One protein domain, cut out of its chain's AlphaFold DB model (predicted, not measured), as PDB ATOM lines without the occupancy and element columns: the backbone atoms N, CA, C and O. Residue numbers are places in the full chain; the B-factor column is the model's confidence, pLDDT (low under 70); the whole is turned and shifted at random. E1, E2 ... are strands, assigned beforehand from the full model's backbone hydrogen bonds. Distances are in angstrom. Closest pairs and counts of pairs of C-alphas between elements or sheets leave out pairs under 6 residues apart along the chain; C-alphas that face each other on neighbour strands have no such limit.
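What this domain is: This is residues 3 to 47 of the 542 residues of an uncharacterized protein of Massariosphaeria phaeospora (UniProt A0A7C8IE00). A flat, open V of strands: its long arm is the ribbon E2 and E5, side by side, with short E1 beside E2 at the far end from the bend, and its short arm is the small hairpin E3 and E4, which folds back from the other end. The printed part has 45 residues and no named helix; its five strands, E1 to E5 along the chain, are all strand in class. One sheet has the order E1, E2, E5, the other E3, E4, both antiparallel. The whole is loose, with a radius of gyration of the C-alphas of 13.0 A, and spans 39 by 22 by 8 A.

Where its parts are: Find C-alpha 3 at (137.829, 79.475, 28.424), where E1, residues 3 to 5, begins. E2, residues 12 to 19, runs 23.3 A from C-alpha 12 to C-alpha 19 at (141.726, 94.153, 18.241). Next come E3, residues 27 to 29, and E4, residues 32 to 34. E5, residues 40 to 46, runs 19.9 A to C-alpha 46 at (133.989, 84.352, 35.666).

How they stand to each other: Look first at E1 and E2, an antiparallel hairpin at 168 degrees, with N 4 and O 13 within hydrogen-bond range at 2.9 A. E2 is the inner strand; its other neighbour, E5, is antiparallel at 168 degrees, and N 16 and O 43 are 2.8 A apart. E3 and E4 form a hairpin at 142 degrees, with N 29 and O 32 at 3.0 A. E2 and E3 are apart, as are E4 and E5.

The domain as a whole: The farthest C-alphas, of Asp 8 and Gly 22, are 39.7 A apart. The printed part has no cut and no long link; E3 to E4 and E4 to E5 are tight. The mean pLDDT of the printed part is 93.3, and no printed residue is under 70.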
ATOM      1  N   LYS A   3     138.595  79.958  27.277       92.94
ATOM      2  CA  LYS A   3     137.829  79.475  28.424       92.94
ATOM      3  C   LYS A   3     138.690  78.525  29.242       92.94
ATOM      4  O   LYS A   3     139.387  77.691  28.663       92.94
ATOM      5  N   ARG A   4     138.616  78.632  30.564       94.50
ATOM      6  CA  ARG A   4     139.249  77.696  31.494       94.50
ATOM      7  C   ARG A   4     138.257  77.342  32.587       94.50
ATOM      8  O   ARG A   4     137.838  78.222  33.330       94.50
ATOM      9  N   THR A   5     137.915  76.064  32.683       96.00
ATOM     10  CA  THR A   5     137.219  75.522  33.852       96.00
ATOM     11  C   THR A   5     138.230  75.352  34.981       96.00
ATOM     12  O   THR A   5     139.345  74.879  34.749       96.00
ATOM     13  N   TRP A   6     137.863  75.817  36.168       96.06
ATOM     14  CA  TRP A   6     138.664  75.730  37.384       96.06
ATOM     15  C   TRP A   6     138.736  74.278  37.870       96.06
ATOM     16  O   TRP A   6     138.005  73.404  37.396       96.06
ATOM     17  N   PHE A   7     139.619  73.999  38.826       96.12
ATOM     18  CA  PHE A   7     139.777  72.663  39.403       96.12
ATOM     19  C   PHE A   7     138.532  72.185  40.174       96.12
ATOM     20  O   PHE A   7     138.382  70.986  40.412       96.12
ATOM     21  N   ASP A   8     137.612  73.095  40.513       94.12
ATOM     22  CA  ASP A   8     136.308  72.794  41.117       94.12
ATOM     23  C   ASP A   8     135.290  72.172  40.133       94.12
ATOM     24  O   ASP A   8     134.206  71.752  40.540       94.12
ATOM     25  N   ASN A   9     135.632  72.089  38.839       94.75
ATOM     26  CA  ASN A   9     134.791  71.604  37.736       94.75
ATOM     27  C   ASN A   9     133.456  72.350  37.535       94.75
ATOM     28  O   ASN A   9     132.614  71.882  36.769       94.75
ATOM     29  N   THR A  10     133.259  73.496  38.186       95.12
ATOM     30  CA  THR A  10     131.994  74.248  38.176       95.12
ATOM     31  C   THR A  10     132.218  75.684  37.720       95.12
ATOM     32  O   THR A  10     131.491  76.203  36.864       95.12
ATOM     33  N   THR A  11     133.265  76.320  38.236       96.00
ATOM     34  CA  THR A  11     133.634  77.683  37.885       96.00
ATOM     35  C   THR A  11     134.387  77.694  36.562       96.00
ATOM     36  O   THR A  11     135.212  76.832  36.260       96.00
ATOM     37  N   THR A  12     134.091  78.676  35.723       96.50
ATOM     38  CA  THR A  12     134.756  78.911  34.450       96.50
ATOM     39  C   THR A  12     135.133  80.381  34.348       96.50
ATOM     40  O   THR A  12     134.342  81.261  34.673       96.50
ATOM     41  N   THR A  13     136.350  80.642  33.877       95.44
ATOM     42  CA  THR A  13     136.799  81.973  33.459       95.44
ATOM     43  C   THR A  13     136.771  82.060  31.941       95.44
ATOM     44  O   THR A  13     137.251  81.154  31.251       95.44
ATOM     45  N   TRP A  14     136.262  83.174  31.423       95.94
ATOM     46  CA  TRP A  14     136.294  83.536  30.013       95.94
ATOM     47  C   TRP A  14     137.169  84.763  29.819       95.94
ATOM     48  O   TRP A  14     136.997  85.774  30.493       95.94
ATOM     49  N   LEU A  15     138.091  84.673  28.865       94.44
ATOM     50  CA  LEU A  15     138.936  85.784  28.446       94.44
ATOM     51  C   LEU A  15     138.665  86.083  26.974       94.44
ATOM     52  O   LEU A  15     138.756  85.207  26.106       94.44
ATOM     53  N   GLN A  16     138.347  87.330  26.667       93.00
ATOM     54  CA  GLN A  16     138.145  87.802  25.309       93.00
ATOM     55  C   GLN A  16     139.105  88.945  25.021       93.00
ATOM     56  O   GLN A  16     139.197  89.910  25.769       93.00
ATOM     57  N   PHE A  17     139.787  88.824  23.891       92.81
ATOM     58  CA  PHE A  17     140.661  89.849  23.360       92.81
ATOM     59  C   PHE A  17     140.110  90.272  22.003       92.81
ATOM     60  O   PHE A  17     139.835  89.411  21.161       92.81
ATOM     61  N   THR A  18     139.942  91.574  21.804       93.31
ATOM     62  CA  THR A  18     139.399  92.147  20.570       93.31
ATOM     63  C   THR A  18     140.362  93.218  20.054       93.31
ATOM     64  O   THR A  18     140.613  94.182  20.779       93.31
ATOM     65  N   PRO A  19     140.925  93.086  18.838       94.00
ATOM     66  CA  PRO A  19     141.726  94.153  18.241       94.00
ATOM     67  C   PRO A  19     140.854  95.383  17.976       94.00
ATOM     68  O   PRO A  19     139.774  95.264  17.396       94.00
ATOM     69  N   LEU A  20     141.320  96.565  18.385       94.75
ATOM     70  CA  LEU A  20     140.681  97.834  18.037       94.75
ATOM     71  C   LEU A  20     141.128  98.299  16.644       94.75
ATOM     72  O   LEU A  20     142.105  97.791  16.090       94.75
ATOM     73  N   SER A  21     140.413  99.271  16.068       92.69
ATOM     74  CA  SER A  21     140.690  99.785  14.718       92.69
ATOM     75  C   SER A  21     142.169 100.154  14.531       92.69
ATOM     76  O   SER A  21     142.749 100.841  15.368       92.69
ATOM     77  N   GLY A  22     142.780  99.678  13.441       91.50
ATOM     78  CA  GLY A  22     144.205  99.876  13.138       91.50
ATOM     79  C   GLY A  22     145.164  98.866  13.781       91.50
ATOM     80  O   GLY A  22     146.359  98.917  13.509       91.50
ATOM     81  N   SER A  23     144.661  97.931  14.591       94.88
ATOM     82  CA  SER A  23     145.482  96.921  15.268       94.88
ATOM     83  C   SER A  23     145.641  95.655  14.437       94.88
ATOM     84  O   SER A  23     144.739  95.250  13.700       94.88
ATOM     85  N   SER A  24     146.781  94.987  14.598       95.06
ATOM     86  CA  SER A  24     147.027  93.685  13.976       95.06
ATOM     87  C   SER A  24     146.044  92.626  14.501       95.06
ATOM     88  O   SER A  24     145.678  92.669  15.682       95.06
ATOM     89  N   PRO A  25     145.635  91.638  13.682       91.81
ATOM     90  CA  PRO A  25     144.787  90.551  14.155       91.81
ATOM     91  C   PRO A  25     145.494  89.735  15.244       91.81
ATOM     92  O   PRO A  25     146.715  89.587  15.235       91.81
ATOM     93  N   ILE A  26     144.708  89.179  16.163       92.25
ATOM     94  CA  ILE A  26     145.198  88.208  17.145       92.25
ATOM     95  C   ILE A  26     145.235  86.848  16.456       92.25
ATOM     96  O   ILE A  26     144.208  86.390  15.952       92.25
ATOM     97  N   ILE A  27     146.397  86.202  16.446       92.19
ATOM     98  CA  ILE A  27     146.558  84.857  15.884       92.19
ATOM     99  C   ILE A  27     146.828  83.853  17.004       92.19
ATOM    100  O   ILE A  27     147.405  84.185  18.039       92.19
ATOM    101  N   ILE A  28     146.397  82.613  16.797       89.38
ATOM    102  CA  ILE A  28     146.742  81.491  17.669       89.38
ATOM    103  C   ILE A  28     147.838  80.707  16.953       89.38
ATOM    104  O   ILE A  28     147.575  80.106  15.913       89.38
ATOM    105  N   ASP A  29     149.050  80.711  17.507       89.25
ATOM    106  CA  ASP A  29     150.130  79.824  17.071       89.25
ATOM    107  C   ASP A  29     150.266  78.675  18.075       89.25
ATOM    108  O   ASP A  29     150.678  78.861  19.224       89.25
ATOM    109  N   LYS A  30     149.867  77.472  17.651       87.88
ATOM    110  CA  LYS A  30     149.738  76.273  18.495       87.88
ATOM    111  C   LYS A  30     148.831  76.509  19.712       87.88
ATOM    112  O   LYS A  30     147.619  76.357  19.614       87.88
ATOM    113  N   SER A  31     149.428  76.846  20.854       85.00
ATOM    114  CA  SER A  31     148.760  77.086  22.144       85.00
ATOM    115  C   SER A  31     149.040  78.483  22.705       85.00
ATOM    116  O   SER A  31     148.621  78.799  23.815       85.00
ATOM    117  N   THR A  32     149.710  79.331  21.924       87.62
ATOM    118  CA  THR A  32     150.101  80.682  22.311       87.62
ATOM    119  C   THR A  32     149.243  81.691  21.557       87.62
ATOM    120  O   THR A  32     149.138  81.644  20.330       87.62
ATOM    121  N   LEU A  33     148.632  82.622  22.292       89.06
ATOM    122  CA  LEU A  33     148.040  83.815  21.691       89.06
ATOM    123  C   LEU A  33     149.156  84.790  21.322       89.06
ATOM    124  O   LEU A  33     149.934  85.190  22.186       89.06
ATOM    125  N   VAL A  34     149.213  85.188  20.054       92.50
ATOM    126  CA  VAL A  34     150.190  86.157  19.557       92.50
ATOM    127  C   VAL A  34     149.468  87.446  19.190       92.50
ATOM    128  O   VAL A  34     148.532  87.454  18.382       92.50
ATOM    129  N   PHE A  35     149.926  88.537  19.799       94.88
ATOM    130  CA  PHE A  35     149.463  89.896  19.555       94.88
ATOM    131  C   PHE A  35     150.483  90.604  18.665       94.88
ATOM    132  O   PHE A  35     151.680  90.571  18.944       94.88
ATOM    133  N   GLY A  36     150.016  91.222  17.582       93.38
ATOM    134  CA  GLY A  36     150.844  92.135  16.797       93.38
ATOM    135  C   GLY A  36     150.840  93.543  17.396       93.38
ATOM    136  O   GLY A  36     150.332  93.771  18.491       93.38
ATOM    137  N   ASN A  37     151.389  94.513  16.662       93.81
ATOM    138  CA  ASN A  37     151.317  95.908  17.085       93.81
ATOM    139  C   ASN A  37     149.864  96.416  17.013       93.81
ATOM    140  O   ASN A  37     149.160  96.148  16.028       93.81
ATOM    141  N   GLY A  38     149.433  97.154  18.035       94.38
ATOM    142  CA  GLY A  38     148.110  97.763  18.111       94.38
ATOM    143  C   GLY A  38     147.552  97.860  19.530       94.38
ATOM    144  O   GLY A  38     148.221  97.534  20.510       94.38
ATOM    145  N   THR A  39     146.296  98.288  19.617       94.62
ATOM    146  CA  THR A  39     145.530  98.406  20.859       94.62
ATOM    147  C   THR A  39     144.461  97.321  20.908       94.62
ATOM    148  O   THR A  39     143.703  97.118  19.959       94.62
ATOM    149  N   TYR A  40     144.360  96.635  22.040       94.69
ATOM    150  CA  TYR A  40     143.448  95.512  22.215       94.69
ATOM    151  C   TYR A  40     142.525  95.769  23.399       94.69
ATOM    152  O   TYR A  40     142.979  96.163  24.470       94.69
ATOM    153  N   GLN A  41     141.231  95.518  23.219       93.81
ATOM    154  CA  GLN A  41     140.297  95.441  24.332       93.81
ATOM    155  C   GLN A  41     140.389  94.053  24.961       93.81
ATOM    156  O   GLN A  41     140.285  93.042  24.262       93.81
ATOM    157  N   PHE A  42     140.545  94.021  26.281       94.00
ATOM    158  CA  PHE A  42     140.539  92.810  27.084       94.00
ATOM    159  C   PHE A  42     139.295  92.784  27.970       94.00
ATOM    160  O   PHE A  42     139.098  93.679  28.785       94.00
ATOM    161  N   ASN A  43     138.471  91.750  27.812       94.44
ATOM    162  CA  ASN A  43     137.343  91.472  28.692       94.44
ATOM    163  C   ASN A  43     137.610  90.149  29.414       94.44
ATOM    164  O   ASN A  43     137.871  89.130  28.768       94.44
ATOM    165  N   ALA A  44     137.505  90.156  30.738       93.12
ATOM    166  CA  ALA A  44     137.571  88.965  31.571       93.12
ATOM    167  C   ALA A  44     136.263  88.820  32.351       93.12
ATOM    168  O   ALA A  44     135.730  89.803  32.861       93.12
ATOM    169  N   SER A  45     135.744  87.600  32.447       93.75
ATOM    170  CA  SER A  45     134.596  87.281  33.295       93.75
ATOM    171  C   SER A  45     134.739  85.888  33.894       93.75
ATOM    172  O   SER A  45     135.455  85.035  33.369       93.75
ATOM    173  N   PHE A  46     134.064  85.652  35.011       93.88
ATOM    174  CA  PHE A  46     133.989  84.352  35.666       93.88
ATOM    175  C   PHE A  46     132.646  84.221  36.392       93.88
ATOM    176  O   PHE A  46     132.000  85.225  36.677       93.88
ATOM    177  N   ASN A  47     132.204  82.992  36.657       94.44
ATOM    178  CA  ASN A  47     130.927  82.692  37.323       94.44
ATOM    179  C   ASN A  47     131.102  82.219  38.779       94.44
ATOM    180  O   ASN A  47     130.240  81.517  39.303       94.44
TER     181      ASN A  47